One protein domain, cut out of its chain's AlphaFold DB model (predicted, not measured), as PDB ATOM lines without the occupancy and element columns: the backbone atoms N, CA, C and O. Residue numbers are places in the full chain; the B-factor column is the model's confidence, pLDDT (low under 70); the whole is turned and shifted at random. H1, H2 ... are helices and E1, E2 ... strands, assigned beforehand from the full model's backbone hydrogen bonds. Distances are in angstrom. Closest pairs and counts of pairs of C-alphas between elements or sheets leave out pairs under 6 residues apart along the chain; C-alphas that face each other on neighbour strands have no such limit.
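AT A GLANCE: This is residues 15 to 130 of the 163 residues of an uncharacterized protein of Anaerotruncus sp. 1XD22-93 (UniProt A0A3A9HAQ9). A long helix, H2, runs through the middle, with H1 and the small strand hairpin E1 E2 packed on one side of it and a parallel pair of strands, E3 and E4, on the other. H1 crosses H2 steeply, while H4 runs along beside H2, and the short H3 sits near the first residues of both H2 and H4. The printed part has 116 residues with four named helices and four named strands, in the order H1 E1 E2 H2 E3 H3 H4 E4, and its class is mixed, helices and strands. The whole is compact, with a radius of gyration of the C-alphas of 13.7 A and spans of 44 by 30 by 20 A.

IN THESE COORDINATES: Find C-alpha 15 at (33.658, -14.170, 17.626); from there H1, residues 15 to 29, runs 20.5 A. Next come E1, residues 38 to 41, and E2, residues 46 to 49. Look for C-alpha 59 at (38.594, 9.509, 28.407), where H2, residues 59 to 80, begins its 31.1 A. E3 is residues 87 to 91, 13.5 A long, and H3 is residues 95 to 98, 6.4 A long. H4, residues 105 to 119, runs 20.4 A, and E4, residues 125 to 129, ends at C-alpha 129, (44.277, 11.248, 11.780).

HOW THE PARTS SIT: Begin at H1, which touches H2 at a steep tilt of 58 degrees, opposite ways; their closest C-alphas, of Ile 23 and Ala 72, are 6.1 A apart. The closest C-alphas of H1 and E1, of Ser 20 and Ile 39, are 4.9 A apart. E1 and E2 are a hairpin, antiparallel at 152 degrees, with N 41 and O 46 at 2.8 A. H2 comes closest to E3 at the C-alphas of Ser 67 and Leu 90, 6.7 A. H2 and H4 are near each other, with 10 pairs of C-alphas within 10 A. H3 touches H2, closest at the C-alphas of Gly 60 and Ser 96, 4.0 A, and touches H4, closest at Leu 97 and Ser 106, 6.5 A between C-alphas. E3, H3, H4 and E4 form a strand-helix-strand unit, two parallel neighbour strands with helices between, with a right-handed crossover; N 127 and O 88 are 2.8 A apart. In H1, H2 and H4 every O i to N i+4 pair is within hydrogen-bond range, while H3 is too short for such a pair.

THE WHOLE: Look to the C-alphas of Glu 82 and Ser 102 for the two farthest apart, 45.2 A. The printed part has no cut, and none of its links is long. Confidence is under 70 at residues 98 to 105 and at residue 121; the mean pLDDT of the printed part is 88.1.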
ATOM      1  N   ILE A  15      33.222 -15.569  17.821       88.94
ATOM      2  CA  ILE A  15      33.658 -14.170  17.626       88.94
ATOM      3  C   ILE A  15      34.068 -13.501  18.938       88.94
ATOM      4  O   ILE A  15      35.034 -12.750  18.990       88.94
ATOM      5  N   ILE A  16      33.348 -13.794  20.020       92.25
ATOM      6  CA  ILE A  16      33.610 -13.216  21.334       92.25
ATOM      7  C   ILE A  16      34.960 -13.690  21.876       92.25
ATOM      8  O   ILE A  16      35.737 -12.881  22.382       92.25
ATOM      9  N   ASN A  17      35.256 -14.983  21.740       93.44
ATOM     10  CA  ASN A  17      36.521 -15.560  22.181       93.44
ATOM     11  C   ASN A  17      37.668 -15.077  21.291       93.44
ATOM     12  O   ASN A  17      38.687 -14.634  21.810       93.44
ATOM     13  N   ASP A  18      37.465 -15.067  19.974       94.19
ATOM     14  CA  ASP A  18      38.459 -14.606  19.006       94.19
ATOM     15  C   ASP A  18      38.816 -13.133  19.217       94.19
ATOM     16  O   ASP A  18      39.995 -12.785  19.280       94.19
ATOM     17  N   LEU A  19      37.815 -12.262  19.392       95.19
ATOM     18  CA  LEU A  19      38.045 -10.853  19.706       95.19
ATOM     19  C   LEU A  19      38.720 -10.698  21.069       95.19
ATOM     20  O   LEU A  19      39.667  -9.926  21.175       95.19
ATOM     21  N   SER A  20      38.297 -11.438  22.098       96.00
ATOM     22  CA  SER A  20      38.933 -11.376  23.423       96.00
ATOM     23  C   SER A  20      40.419 -11.739  23.346       96.00
ATOM     24  O   SER A  20      41.262 -10.984  23.832       96.00
ATOM     25  N   SER A  21      40.752 -12.844  22.675       96.06
ATOM     26  CA  SER A  21      42.134 -13.284  22.467       96.06
ATOM     27  C   SER A  21      42.926 -12.302  21.605       96.06
ATOM     28  O   SER A  21      44.042 -11.934  21.972       96.06
ATOM     29  N   SER A  22      42.347 -11.821  20.501       95.38
ATOM     30  CA  SER A  22      43.001 -10.852  19.618       95.38
ATOM     31  C   SER A  22      43.284  -9.531  20.331       95.38
ATOM     32  O   SER A  22      44.351  -8.953  20.130       95.38
ATOM     33  N   ILE A  23      42.351  -9.036  21.143       96.94
ATOM     34  CA  ILE A  23      42.512  -7.786  21.894       96.94
ATOM     35  C   ILE A  23      43.528  -7.985  23.023       96.94
ATOM     36  O   ILE A  23      44.358  -7.102  23.228       96.94
ATOM     37  N   SER A  24      43.523  -9.133  23.716       96.94
ATOM     38  CA  SER A  24      44.545  -9.451  24.728       96.94
ATOM     39  C   SER A  24      45.944  -9.408  24.124       96.94
ATOM     40  O   SER A  24      46.776  -8.620  24.569       96.94
ATOM     41  N   ALA A  25      46.166 -10.151  23.035       95.38
ATOM     42  CA  ALA A  25      47.445 -10.161  22.332       95.38
ATOM     43  C   ALA A  25      47.840  -8.759  21.838       95.38
ATOM     44  O   ALA A  25      48.998  -8.361  21.937       95.38
ATOM     45  N   PHE A  26      46.877  -7.966  21.355       95.25
ATOM     46  CA  PHE A  26      47.135  -6.587  20.944       95.25
ATOM     47  C   PHE A  26      47.608  -5.711  22.112       95.25
ATOM     48  O   PHE A  26      48.548  -4.927  21.964       95.25
ATOM     49  N   LEU A  27      46.963  -5.814  23.276       94.75
ATOM     50  CA  LEU A  27      47.330  -5.041  24.463       94.75
ATOM     51  C   LEU A  27      48.690  -5.475  25.034       94.75
ATOM     52  O   LEU A  27      49.451  -4.615  25.483       94.75
ATOM     53  N   GLU A  28      49.033  -6.761  24.948       94.12
ATOM     54  CA  GLU A  28      50.364  -7.292  25.284       94.12
ATOM     55  C   GLU A  28      51.452  -6.771  24.333       94.12
ATOM     56  O   GLU A  28      52.487  -6.264  24.789       94.12
ATOM     57  N   ASP A  29      51.200  -6.820  23.019       93.06
ATOM     58  CA  ASP A  29      52.060  -6.230  21.981       93.06
ATOM     59  C   ASP A  29      52.290  -4.741  22.268       93.06
ATOM     60  O   ASP A  29      53.404  -4.221  22.135       93.06
ATOM     61  N   CYS A  30      51.237  -4.057  22.723       92.44
ATOM     62  CA  CYS A  30      51.282  -2.640  23.041       92.44
ATOM     63  C   CYS A  30      51.869  -2.308  24.416       92.44
ATOM     64  O   CYS A  30      51.975  -1.125  24.747       92.44
ATOM     65  N   LYS A  31      52.316  -3.304  25.191       90.81
ATOM     66  CA  LYS A  31      52.884  -3.112  26.536       90.81
ATOM     67  C   LYS A  31      51.922  -2.383  27.476       90.81
ATOM     68  O   LYS A  31      52.342  -1.516  28.241       90.81
ATOM     69  N   TYR A  32      50.634  -2.726  27.407       90.19
ATOM     70  CA  TYR A  32      49.662  -2.273  28.396       90.19
ATOM     71  C   TYR A  32      50.104  -2.721  29.792       90.19
ATOM     72  O   TYR A  32      50.392  -3.898  30.018       90.19
ATOM     73  N   ASP A  33      50.175  -1.774  30.721       85.25
ATOM     74  CA  ASP A  33      50.717  -2.028  32.050       85.25
ATOM     75  C   ASP A  33      49.767  -2.878  32.906       85.25
ATOM     76  O   ASP A  33      48.555  -2.654  32.928       85.25
ATOM     77  N   ASN A  34      50.327  -3.838  33.644       86.06
ATOM     78  CA  ASN A  34      49.587  -4.748  34.523       86.06
ATOM     79  C   ASN A  34      48.383  -5.440  33.845       86.06
ATOM     80  O   ASN A  34      47.315  -5.546  34.448       86.06
ATOM     81  N   LEU A  35      48.514  -5.889  32.592       91.94
ATOM     82  CA  LEU A  35      47.455  -6.640  31.912       91.94
ATOM     83  C   LEU A  35      47.285  -8.033  32.544       91.94
ATOM     84  O   LEU A  35      48.208  -8.842  32.517       91.94
ATOM     85  N   LEU A  36      46.111  -8.310  33.113       93.56
ATOM     86  CA  LEU A  36      45.776  -9.586  33.759       93.56
ATOM     87  C   LEU A  36      44.667 -10.329  33.017       93.56
ATOM     88  O   LEU A  36      44.692 -11.553  32.926       93.56
ATOM     89  N   SER A  37      43.662  -9.602  32.529       94.62
ATOM     90  CA  SER A  37      42.549 -10.193  31.792       94.62
ATOM     91  C   SER A  37      41.914  -9.212  30.820       94.62
ATOM     92  O   SER A  37      41.806  -8.014  31.094       94.62
ATOM     93  N   VAL A  38      41.460  -9.746  29.688       96.38
ATOM     94  CA  VAL A  38      40.728  -9.022  28.650       96.38
ATOM     95  C   VAL A  38      39.568  -9.886  28.193       96.38
ATOM     96  O   VAL A  38      39.758 -11.044  27.832       96.38
ATOM     97  N   ILE A  39      38.368  -9.318  28.214       94.75
ATOM     98  CA  ILE A  39      37.156  -9.966  27.718       94.75
ATOM     99  C   ILE A  39      36.424  -8.969  26.829       94.75
ATOM    100  O   ILE A  39      36.209  -7.826  27.232       94.75
ATOM    101  N   PHE A  40      36.020  -9.399  25.640       95.31
ATOM    102  CA  PHE A  40      35.024  -8.697  24.843       95.31
ATOM    103  C   PHE A  40      33.636  -9.122  25.337       95.31
ATOM    104  O   PHE A  40      33.206 -10.254  25.136       95.31
ATOM    105  N   ASP A  41      32.950  -8.256  26.074       92.50
ATOM    106  CA  ASP A  41      31.675  -8.588  26.699       92.50
ATOM    107  C   ASP A  41      30.541  -8.549  25.672       92.50
ATOM    108  O   ASP A  41      30.222  -7.503  25.109       92.50
ATOM    109  N   LYS A  42      29.875  -9.689  25.470       89.44
ATOM    110  CA  LYS A  42      28.775  -9.818  24.506       89.44
ATOM    111  C   LYS A  42      27.573  -8.922  24.831       89.44
ATOM    112  O   LYS A  42      26.858  -8.528  23.917       89.44
ATOM    113  N   SER A  43      27.307  -8.628  26.108       89.56
ATOM    114  CA  SER A  43      26.119  -7.845  26.487       89.56
ATOM    115  C   SER A  43      26.276  -6.363  26.154       89.56
ATOM    116  O   SER A  43      25.334  -5.720  25.698       89.56
ATOM    117  N   SER A  44      27.477  -5.830  26.370       90.56
ATOM    118  CA  SER A  44      27.808  -4.424  26.155       90.56
ATOM    119  C   SER A  44      28.491  -4.166  24.817       90.56
ATOM    120  O   SER A  44      28.596  -3.006  24.426       90.56
ATOM    121  N   MET A  45      28.916  -5.223  24.116       90.00
ATOM    122  CA  MET A  45      29.709  -5.156  22.885       90.00
ATOM    123  C   MET A  45      30.953  -4.275  23.060       90.00
ATOM    124  O   MET A  45      31.302  -3.471  22.198       90.00
ATOM    125  N   ASP A  46      31.598  -4.404  24.219       92.12
ATOM    126  CA  ASP A  46      32.720  -3.572  24.642       92.12
ATOM    127  C   ASP A  46      33.715  -4.395  25.462       92.12
ATOM    128  O   ASP A  46      33.424  -5.509  25.900       92.12
ATOM    129  N   ILE A  47      34.905  -3.849  25.692       94.75
ATOM    130  CA  ILE A  47      35.940  -4.557  26.440       94.75
ATOM    131  C   ILE A  47      35.828  -4.350  27.951       94.75
ATOM    132  O   ILE A  47      35.530  -3.264  28.466       94.75
ATOM    133  N   VAL A  48      36.172  -5.412  28.668       95.00
ATOM    134  CA  VAL A  48      36.439  -5.429  30.101       95.00
ATOM    135  C   VAL A  48      37.908  -5.786  30.283       95.00
ATOM    136  O   VAL A  48      38.343  -6.858  29.870       95.00
ATOM    137  N   VAL A  49      38.670  -4.886  30.903       93.94
ATOM    138  CA  VAL A  49      40.109  -5.060  31.146       93.94
ATOM    139  C   VAL A  49      40.339  -5.118  32.648       93.94
ATOM    140  O   VAL A  49      39.912  -4.220  33.376       93.94
ATOM    141  N   ASN A  50      40.978  -6.183  33.132       93.88
ATOM    142  CA  ASN A  50      41.220  -6.434  34.558       93.88
ATOM    143  C   ASN A  50      39.938  -6.324  35.406       93.88
ATOM    144  O   ASN A  50      39.925  -5.707  36.474       93.88
ATOM    145  N   GLY A  51      38.825  -6.853  34.887       92.44
ATOM    146  CA  GLY A  51      37.507  -6.792  35.530       92.44
ATOM    147  C   GLY A  51      36.835  -5.410  35.521       92.44
ATOM    148  O   GLY A  51      35.738  -5.266  36.059       92.44
ATOM    149  N   LYS A  52      37.446  -4.388  34.905       91.06
ATOM    150  CA  LYS A  52      36.891  -3.032  34.815       91.06
ATOM    151  C   LYS A  52      36.340  -2.761  33.423       91.06
ATOM    152  O   LYS A  52      37.026  -2.947  32.419       91.06
ATOM    153  N   LYS A  53      35.105  -2.255  33.367       90.94
ATOM    154  CA  LYS A  53      34.518  -1.741  32.123       90.94
ATOM    155  C   LYS A  53      35.348  -0.571  31.607       90.94
ATOM    156  O   LYS A  53      35.794   0.263  32.400       90.94
ATOM    157  N   LYS A  54      35.493  -0.477  30.283       86.44
ATOM    158  CA  LYS A  54      36.222   0.597  29.592       86.44
ATOM    159  C   LYS A  54      35.972   1.976  30.211       86.44
ATOM    160  O   LYS A  54      36.925   2.615  30.642       86.44
ATOM    161  N   ASN A  55      34.699   2.362  30.366       82.81
ATOM    162  CA  ASN A  55      34.254   3.672  30.863       82.81
ATOM    163  C   ASN A  55      34.816   4.096  32.236       82.81
ATOM    164  O   ASN A  55      34.767   5.277  32.571       82.81
ATOM    165  N   SER A  56      35.381   3.160  33.000       79.19
ATOM    166  CA  SER A  56      35.958   3.385  34.323       79.19
ATOM    167  C   SER A  56      37.434   3.832  34.280       79.19
ATOM    168  O   SER A  56      37.983   4.199  35.315       79.19
ATOM    169  N   ASN A  57      38.088   3.829  33.108       72.50
ATOM    170  CA  ASN A  57      39.527   4.113  32.949       72.50
ATOM    171  C   ASN A  57      39.846   5.575  32.550       72.50
ATOM    172  O   ASN A  57      41.005   5.994  32.548       72.50
ATOM    173  N   GLY A  58      38.819   6.383  32.264       80.88
ATOM    174  CA  GLY A  58      38.941   7.784  31.840       80.88
ATOM    175  C   GLY A  58      39.025   7.969  30.319       80.88
ATOM    176  O   GLY A  58      39.328   7.039  29.577       80.88
ATOM    177  N   LYS A  59      38.750   9.194  29.844       79.94
ATOM    178  CA  LYS A  59      38.594   9.509  28.407       79.94
ATOM    179  C   LYS A  59      39.797   9.085  27.548       79.94
ATOM    180  O   LYS A  59      39.591   8.543  26.468       79.94
ATOM    181  N   GLY A  60      41.021   9.248  28.057       81.44
ATOM    182  CA  GLY A  60      42.258   8.821  27.391       81.44
ATOM    183  C   GLY A  60      42.334   7.336  27.078       81.44
ATOM    184  O   GLY A  60      42.504   6.949  25.924       81.44
ATOM    185  N   TYR A  61      42.148   6.501  28.096       87.62
ATOM    186  CA  TYR A  61      42.123   5.055  27.915       87.62
ATOM    187  C   TYR A  61      40.919   4.607  27.084       87.62
ATOM    188  O   TYR A  61      41.051   3.685  26.290       87.62
ATOM    189  N   ASN A  62      39.768   5.280  27.193       89.44
ATOM    190  CA  ASN A  62      38.601   4.950  26.372       89.44
ATOM    191  C   ASN A  62      38.887   5.100  24.869       89.44
ATOM    192  O   ASN A  62      38.542   4.199  24.108       89.44
ATOM    193  N   ALA A  63      39.519   6.200  24.443       90.31
ATOM    194  CA  ALA A  63      39.879   6.423  23.038       90.31
ATOM    195  C   ALA A  63      40.892   5.382  22.534       90.31
ATOM    196  O   ALA A  63      40.714   4.790  21.465       90.31
ATOM    197  N   TYR A  64      41.901   5.086  23.355       92.69
ATOM    198  CA  TYR A  64      42.878   4.042  23.068       92.69
ATOM    199  C   TYR A  64      42.210   2.670  22.898       92.69
ATOM    200  O   TYR A  64      42.397   2.001  21.884       92.69
ATOM    201  N   PHE A  65      41.358   2.270  23.842       94.19
ATOM    202  CA  PHE A  65      40.648   0.995  23.792       94.19
ATOM    203  C   PHE A  65      39.677   0.895  22.615       94.19
ATOM    204  O   PHE A  65      39.621  -0.151  21.976       94.19
ATOM    205  N   ASN A  66      38.969   1.976  22.277       94.50
ATOM    206  CA  ASN A  66      38.142   2.019  21.068       94.50
ATOM    207  C   ASN A  66      38.972   1.732  19.814       94.50
ATOM    208  O   ASN A  66      38.542   0.967  18.956       94.50
ATOM    209  N   SER A  67      40.175   2.303  19.736       95.38
ATOM    210  CA  SER A  67      41.089   2.093  18.612       95.38
ATOM    211  C   SER A  67      41.564   0.642  18.541       95.38
ATOM    212  O   SER A  67      41.516   0.035  17.476       95.38
ATOM    213  N   VAL A  68      41.945   0.050  19.679       95.50
ATOM    214  CA  VAL A  68      42.332  -1.371  19.761       95.50
ATOM    215  C   VAL A  68      41.193  -2.284  19.298       95.50
ATOM    216  O   VAL A  68      41.422  -3.175  18.483       95.50
ATOM    217  N   VAL A  69      39.968  -2.050  19.778       95.94
ATOM    218  CA  VAL A  69      38.784  -2.832  19.386       95.94
ATOM    219  C   VAL A  69      38.505  -2.693  17.894       95.94
ATOM    220  O   VAL A  69      38.287  -3.702  17.231       95.94
ATOM    221  N   ALA A  70      38.548  -1.475  17.351       95.50
ATOM    222  CA  ALA A  70      38.308  -1.234  15.932       95.50
ATOM    223  C   ALA A  70      39.341  -1.950  15.048       95.50
ATOM    224  O   ALA A  70      38.968  -2.576  14.058       95.50
ATOM    225  N   ILE A  71      40.623  -1.926  15.432       95.38
ATOM    226  CA  ILE A  71      41.683  -2.639  14.707       95.38
ATOM    227  C   ILE A  71      41.486  -4.155  14.803       95.38
ATOM    228  O   ILE A  71      41.539  -4.839  13.782       95.38
ATOM    229  N   ALA A  72      41.243  -4.692  16.003       94.62
ATOM    230  CA  ALA A  72      41.035  -6.126  16.203       94.62
ATOM    231  C   ALA A  72      39.814  -6.638  15.425       94.62
ATOM    232  O   ALA A  72      39.900  -7.657  14.744       94.62
ATOM    233  N   LEU A  73      38.703  -5.897  15.460       94.00
ATOM    234  CA  LEU A  73      37.502  -6.221  14.697       94.00
ATOM    235  C   LEU A  73      37.753  -6.149  13.190       94.00
ATOM    236  O   LEU A  73      37.343  -7.048  12.467       94.00
ATOM    237  N   SER A  74      38.445  -5.114  12.716       93.75
ATOM    238  CA  SER A  74      38.765  -4.962  11.297       93.75
ATOM    239  C   SER A  74      39.613  -6.134  10.785       93.75
ATOM    240  O   SER A  74      39.290  -6.706   9.749       93.75
ATOM    241  N   ARG A  75      40.626  -6.564  11.552       92.31
ATOM    242  CA  ARG A  75      41.436  -7.755  11.236       92.31
ATOM    243  C   ARG A  75      40.614  -9.045  11.273       92.31
ATOM    244  O   ARG A  75      40.708  -9.842  10.349       92.31
ATOM    245  N   TYR A  76      39.760  -9.217  12.283       92.25
ATOM    246  CA  TYR A  76      38.843 -10.359  12.358       92.25
ATOM    247  C   TYR A  76      37.933 -10.436  11.124       92.25
ATOM    248  O   TYR A  76      37.746 -11.507  10.550       92.25
ATOM    249  N   MET A  77      37.366  -9.301  10.703       91.69
ATOM    250  CA  MET A  77      36.504  -9.246   9.525       91.69
ATOM    251  C   MET A  77      37.273  -9.580   8.249       91.69
ATOM    252  O   MET A  77      36.754 -10.330   7.429       91.69
ATOM    253  N   GLU A  78      38.504  -9.095   8.100       91.75
ATOM    254  CA  GLU A  78      39.329  -9.399   6.926       91.75
ATOM    255  C   GLU A  78      39.662 -10.887   6.808       91.75
ATOM    256  O   GLU A  78      39.698 -11.419   5.700       91.75
ATOM    257  N   GLU A  79      39.835 -11.572   7.937       90.00
ATOM    258  CA  GLU A  79      40.129 -13.003   7.969       90.00
ATOM    259  C   GLU A  79      38.882 -13.890   7.820       90.00
ATOM    260  O   GLU A  79      38.960 -14.956   7.205       90.00
ATOM    261  N   LYS A  80      37.745 -13.497   8.415       89.62
ATOM    262  CA  LYS A  80      36.603 -14.405   8.636       89.62
ATOM    263  C   LYS A  80      35.260 -13.937   8.081       89.62
ATOM    264  O   LYS A  80      34.355 -14.763   7.959       89.62
ATOM    265  N   ALA A  81      35.074 -12.652   7.778       87.38
ATOM    266  CA  ALA A  81      33.787 -12.169   7.281       87.38
ATOM    267  C   ALA A  81      33.616 -12.478   5.788       87.38
ATOM    268  O   ALA A  81      34.543 -12.328   4.999       87.38
ATOM    269  N   GLU A  82      32.391 -12.831   5.383       88.25
ATOM    270  CA  GLU A  82      32.036 -12.964   3.960       88.25
ATOM    271  C   GLU A  82      32.249 -11.637   3.207       88.25
ATOM    272  O   GLU A  82      32.700 -11.625   2.064       88.25
ATOM    273  N   TYR A  83      31.980 -10.517   3.889       88.19
ATOM    274  CA  TYR A  83      32.195  -9.164   3.387       88.19
ATOM    275  C   TYR A  83      32.978  -8.351   4.420       88.19
ATOM    276  O   TYR A  83      32.431  -7.944   5.449       88.19
ATOM    277  N   SER A  84      34.257  -8.099   4.140       88.12
ATOM    278  CA  SER A  84      35.108  -7.253   4.978       88.12
ATOM    279  C   SER A  84      35.224  -5.837   4.411       88.12
ATOM    280  O   SER A  84      35.502  -5.675   3.219       88.12
ATOM    281  N   PRO A  85      35.086  -4.788   5.240       87.62
ATOM    282  CA  PRO A  85      35.582  -3.467   4.895       87.62
ATOM    283  C   PRO A  85      37.101  -3.521   4.693       87.62
ATOM    284  O   PRO A  85      37.847  -3.905   5.591       87.62
ATOM    285  N   ASN A  86      37.573  -3.087   3.526       89.50
ATOM    286  CA  ASN A  86      39.007  -3.046   3.214       89.50
ATOM    287  C   ASN A  86      39.674  -1.737   3.672       89.50
ATOM    288  O   ASN A  86      40.751  -1.389   3.187       89.50
ATOM    289  N   PHE A  87      39.038  -0.983   4.573       93.81
ATOM    290  CA  PHE A  87      39.611   0.229   5.150       93.81
ATOM    291  C   PHE A  87      39.148   0.466   6.593       93.81
ATOM    292  O   PHE A  87      38.059   0.050   6.989       93.81
ATOM    293  N   LEU A  88      39.982   1.171   7.357       95.25
ATOM    294  CA  LEU A  88      39.749   1.588   8.736       95.25
ATOM    295  C   LEU A  88      40.226   3.033   8.905       95.25
ATOM    296  O   LEU A  88      41.347   3.360   8.523       95.25
ATOM    297  N   VAL A  89      39.399   3.887   9.509       96.50
ATOM    298  CA  VAL A  89      39.773   5.265   9.854       96.50
ATOM    299  C   VAL A  89      39.792   5.414  11.369       96.50
ATOM    300  O   VAL A  89      38.812   5.088  12.036       96.50
ATOM    301  N   LEU A  90      40.906   5.906  11.904       96.50
ATOM    302  CA  LEU A  90      41.091   6.194  13.323       96.50
ATOM    303  C   LEU A  90      41.267   7.701  13.509       96.50
ATOM    304  O   LEU A  90      42.223   8.280  12.992       96.50
ATOM    305  N   ASP A  91      40.357   8.316  14.259       94.44
ATOM    306  CA  ASP A  91      40.444   9.722  14.652       94.44
ATOM    307  C   ASP A  91      41.032   9.837  16.060       94.44
ATOM    308  O   ASP A  91      40.444   9.366  17.038       94.44
ATOM    309  N   SER A  92      42.208  10.458  16.148       92.50
ATOM    310  CA  SER A  92      42.868  10.844  17.394       92.50
ATOM    311  C   SER A  92      43.038   9.692  18.403       92.50
ATOM    312  O   SER A  92      42.686   9.838  19.582       92.50
ATOM    313  N   PRO A  93      43.580   8.524  17.991       93.00
ATOM    314  CA  PRO A  93      43.588   7.308  18.811       93.00
ATOM    315  C   PRO A  93      44.396   7.443  20.112       93.00
ATOM    316  O   PRO A  93      44.225   6.644  21.037       93.00
ATOM    317  N   ILE A  94      45.293   8.434  20.193       91.25
ATOM    318  CA  ILE A  94      46.225   8.616  21.313       91.25
ATOM    319  C   ILE A  94      46.185  10.004  21.949       91.25
ATOM    320  O   ILE A  94      46.862  10.212  22.961       91.25
ATOM    321  N   LEU A  95      45.413  10.943  21.401       85.25
ATOM    322  CA  LEU A  95      45.397  12.341  21.835       85.25
ATOM    323  C   LEU A  95      45.186  12.475  23.350       85.25
ATOM    324  O   LEU A  95      46.005  13.065  24.055       85.25
ATOM    325  N   SER A  96      44.129  11.848  23.868       79.31
ATOM    326  CA  SER A  96      43.758  11.918  25.286       79.31
ATOM    327  C   SER A  96      44.577  10.981  26.192       79.31
ATOM    328  O   SER A  96      44.449  11.042  27.414       79.31
ATOM    329  N   LEU A  97      45.432  10.112  25.637       78.75
ATOM    330  CA  LEU A  97      46.285   9.198  26.416       78.75
ATOM    331  C   LEU A  97      47.491   9.923  27.056       78.75
ATOM    332  O   LEU A  97      48.177   9.370  27.916       78.75
ATOM    333  N   LYS A  98      47.735  11.182  26.672       62.53
ATOM    334  CA  LYS A  98      48.826  12.026  27.183       62.53
ATOM    335  C   LYS A  98      48.634  12.489  28.634       62.53
ATOM    336  O   LYS A  98      49.615  12.765  29.315       62.53
ATOM    337  N   GLU A  99      47.397  12.570  29.120       56.09
ATOM    338  CA  GLU A  99      47.061  13.469  30.237       56.09
ATOM    339  C   GLU A  99      47.333  12.938  31.657       56.09
ATOM    340  O   GLU A  99      47.148  13.693  32.608       56.09
ATOM    341  N   LYS A 100      47.743  11.675  31.867       50.22
ATOM    342  CA  LYS A 100      47.668  11.087  33.226       50.22
ATOM    343  C   LYS A 100      48.890  10.447  33.869       50.22
ATOM    344  O   LYS A 100      48.751  10.053  35.023       50.22
ATOM    345  N   GLN A 101      50.067  10.346  33.250       46.53
ATOM    346  CA  GLN A 101      51.195   9.726  33.963       46.53
ATOM    347  C   GLN A 101      52.530  10.409  33.715       46.53
ATOM    348  O   GLN A 101      52.987  10.577  32.585       46.53
ATOM    349  N   SER A 102      53.179  10.739  34.828       45.53
ATOM    350  CA  SER A 102      54.597  11.031  34.931       45.53
ATOM    351  C   SER A 102      55.410   9.876  34.334       45.53
ATOM    352  O   SER A 102      55.733   8.908  35.011       45.53
ATOM    353  N   LYS A 103      55.722  10.027  33.043       52.00
ATOM    354  CA  LYS A 103      56.874   9.484  32.313       52.00
ATOM    355  C   LYS A 103      57.034   7.954  32.353       52.00
ATOM    356  O   LYS A 103      57.750   7.436  33.204       52.00
ATOM    357  N   LYS A 104      56.438   7.271  31.357       56.31
ATOM    358  CA  LYS A 104      57.009   6.167  30.527       56.31
ATOM    359  C   LYS A 104      55.956   5.211  29.922       56.31
ATOM    360  O   LYS A 104      56.087   4.909  28.734       56.31
ATOM    361  N   PRO A 105      54.915   4.748  30.648       59.72
ATOM    362  CA  PRO A 105      53.980   3.754  30.104       59.72
ATOM    363  C   PRO A 105      53.123   4.288  28.949       59.72
ATOM    364  O   PRO A 105      53.030   3.643  27.912       59.72
ATOM    365  N   SER A 106      52.571   5.501  29.074       72.56
ATOM    366  CA  SER A 106      51.725   6.102  28.029       72.56
ATOM    367  C   SER A 106      52.487   6.353  26.728       72.56
ATOM    368  O   SER A 106      51.982   6.050  25.655       72.56
ATOM    369  N   GLU A 107      53.719   6.855  26.804       80.94
ATOM    370  CA  GLU A 107      54.593   7.028  25.638       80.94
ATOM    371  C   GLU A 107      54.915   5.683  24.979       80.94
ATOM    372  O   GLU A 107      54.787   5.542  23.765       80.94
ATOM    373  N   THR A 108      55.235   4.665  25.782       88.06
ATOM    374  CA  THR A 108      55.474   3.309  25.273       88.06
ATOM    375  C   THR A 108      54.244   2.783  24.538       88.06
ATOM    376  O   THR A 108      54.384   2.360  23.396       88.06
ATOM    377  N   MET A 109      53.052   2.888  25.132       90.50
ATOM    378  CA  MET A 109      51.786   2.452  24.528       90.50
ATOM    379  C   MET A 109      51.441   3.207  23.239       90.50
ATOM    380  O   MET A 109      50.960   2.611  22.279       90.50
ATOM    381  N   ARG A 110      51.699   4.522  23.184       91.62
ATOM    382  CA  ARG A 110      51.524   5.324  21.960       91.62
ATOM    383  C   ARG A 110      52.430   4.812  20.845       91.62
ATOM    384  O   ARG A 110      51.969   4.568  19.731       91.62
ATOM    385  N   ASN A 111      53.710   4.623  21.159       93.81
ATOM    386  CA  ASN A 111      54.710   4.165  20.202       93.81
ATOM    387  C   ASN A 111      54.386   2.753  19.704       93.81
ATOM    388  O   ASN A 111      54.480   2.481  18.508       93.81
ATOM    389  N   THR A 112      54.018   1.843  20.605       93.94
ATOM    390  CA  THR A 112      53.726   0.446  20.269       93.94
ATOM    391  C   THR A 112      52.409   0.290  19.517       93.94
ATOM    392  O   THR A 112      52.371  -0.524  18.599       93.94
ATOM    393  N   LEU A 113      51.384   1.106  19.797       94.50
ATOM    394  CA  LEU A 113      50.155   1.145  18.998       94.50
ATOM    395  C   LEU A 113      50.466   1.457  17.533       94.50
ATOM    396  O   LEU A 113      50.077   0.705  16.642       94.50
ATOM    397  N   PHE A 114      51.208   2.538  17.281       95.00
ATOM    398  CA  PHE A 114      51.569   2.921  15.917       95.00
ATOM    399  C   PHE A 114      52.486   1.876  15.273       95.00
ATOM    400  O   PHE A 114      52.245   1.484  14.136       95.00
ATOM    401  N   LYS A 115      53.461   1.320  16.006       94.50
ATOM    402  CA  LYS A 115      54.272   0.194  15.505       94.50
ATOM    403  C   LYS A 115      53.421  -1.025  15.139       94.50
ATOM    404  O   LYS A 115      53.725  -1.664  14.141       94.50
ATOM    405  N   ASN A 116      52.376  -1.347  15.904       94.00
ATOM    406  CA  ASN A 116      51.470  -2.463  15.610       94.00
ATOM    407  C   ASN A 116      50.634  -2.208  14.349       94.00
ATOM    408  O   ASN A 116      50.425  -3.127  13.560       94.00
ATOM    409  N   ILE A 117      50.175  -0.969  14.148       93.44
ATOM    410  CA  ILE A 117      49.469  -0.564  12.924       93.44
ATOM    411  C   ILE A 117      50.405  -0.692  11.712       93.44
ATOM    412  O   ILE A 117      50.005  -1.231  10.685       93.44
ATOM    413  N   ILE A 118      51.659  -0.253  11.843       92.38
ATOM    414  CA  ILE A 118      52.651  -0.270  10.756       92.38
ATOM    415  C   ILE A 118      53.135  -1.687  10.437       92.38
ATOM    416  O   ILE A 118      53.314  -2.012   9.272       92.38
ATOM    417  N   SER A 119      53.374  -2.535  11.440       87.81
ATOM    418  CA  SER A 119      53.977  -3.860  11.229       87.81
ATOM    419  C   SER A 119      53.008  -4.898  10.672       87.81
ATOM    420  O   SER A 119      53.433  -5.884  10.074       87.81
ATOM    421  N   LYS A 120      51.707  -4.693  10.871       77.69
ATOM    422  CA  LYS A 120      50.641  -5.593  10.432       77.69
ATOM    423  C   LYS A 120      49.800  -4.874   9.378       77.69
ATOM    424  O   LYS A 120      48.650  -4.507   9.625       77.69
ATOM    425  N   GLN A 121      50.421  -4.636   8.217       66.88
ATOM    426  CA  GLN A 121      49.741  -4.161   7.010       66.88
ATOM    427  C   GLN A 121      48.976  -5.332   6.384       66.88
ATOM    428  O   GLN A 121      49.478  -6.058   5.530       66.88
ATOM    429  N   ASN A 122      47.763  -5.554   6.880       70.06
ATOM    430  CA  ASN A 122      46.797  -6.478   6.294       70.06
ATOM    431  C   ASN A 122      46.279  -5.917   4.952       70.06
ATOM    432  O   ASN A 122      46.641  -4.814   4.539       70.06
ATOM    433  N   ARG A 123      45.325  -6.599   4.304       84.94
ATOM    434  CA  ARG A 123      44.581  -6.077   3.134       84.94
ATOM    435  C   ARG A 123      43.652  -4.886   3.456       84.94
ATOM    436  O   ARG A 123      42.737  -4.584   2.696       84.94
ATOM    437  N   ILE A 124      43.883  -4.214   4.583       92.00
ATOM    438  CA  ILE A 124      43.047  -3.162   5.151       92.00
ATOM    439  C   ILE A 124      43.818  -1.849   5.084       92.00
ATOM    440  O   ILE A 124      44.823  -1.661   5.775       92.00
ATOM    441  N   GLN A 125      43.326  -0.902   4.292       93.50
ATOM    442  CA  GLN A 125      43.857   0.453   4.286       93.50
ATOM    443  C   GLN A 125      43.545   1.137   5.622       93.50
ATOM    444  O   GLN A 125      42.400   1.487   5.896       93.50
ATOM    445  N   THR A 126      44.565   1.365   6.447       94.88
ATOM    446  CA  THR A 126      44.399   2.072   7.724       94.88
ATOM    447  C   THR A 126      44.795   3.538   7.571       94.88
ATOM    448  O   THR A 126      45.929   3.848   7.213       94.88
ATOM    449  N   ILE A 127      43.856   4.440   7.847       95.88
ATOM    450  CA  ILE A 127      44.046   5.892   7.840       95.88
ATOM    451  C   ILE A 127      43.990   6.369   9.288       95.88
ATOM    452  O   ILE A 127      42.993   6.161   9.976       95.88
ATOM    453  N   VAL A 128      45.054   7.018   9.752       96.31
ATOM    454  CA  VAL A 128      45.125   7.584  11.103       96.31
ATOM    455  C   VAL A 128      45.209   9.096  10.994       96.31
ATOM    456  O   VAL A 128      46.089   9.618  10.309       96.31
ATOM    457  N   ILE A 129      44.299   9.789  11.669       95.88
ATOM    458  CA  ILE A 129      44.277  11.248  11.780       95.88
ATOM    459  C   ILE A 129      44.725  11.585  13.199       95.88
ATOM    460  O   ILE A 129      44.100  11.149  14.162       95.88
ATOM    461  N   GLU A 130      45.835  12.305  13.338       94.44
ATOM    462  CA  GLU A 130      46.405  12.634  14.643       94.44
ATOM    463  C   GLU A 130      47.213  13.935  14.566       94.44
ATOM    464  O   GLU A 130      47.892  14.192  13.571       94.44
TER     465      GLU A 130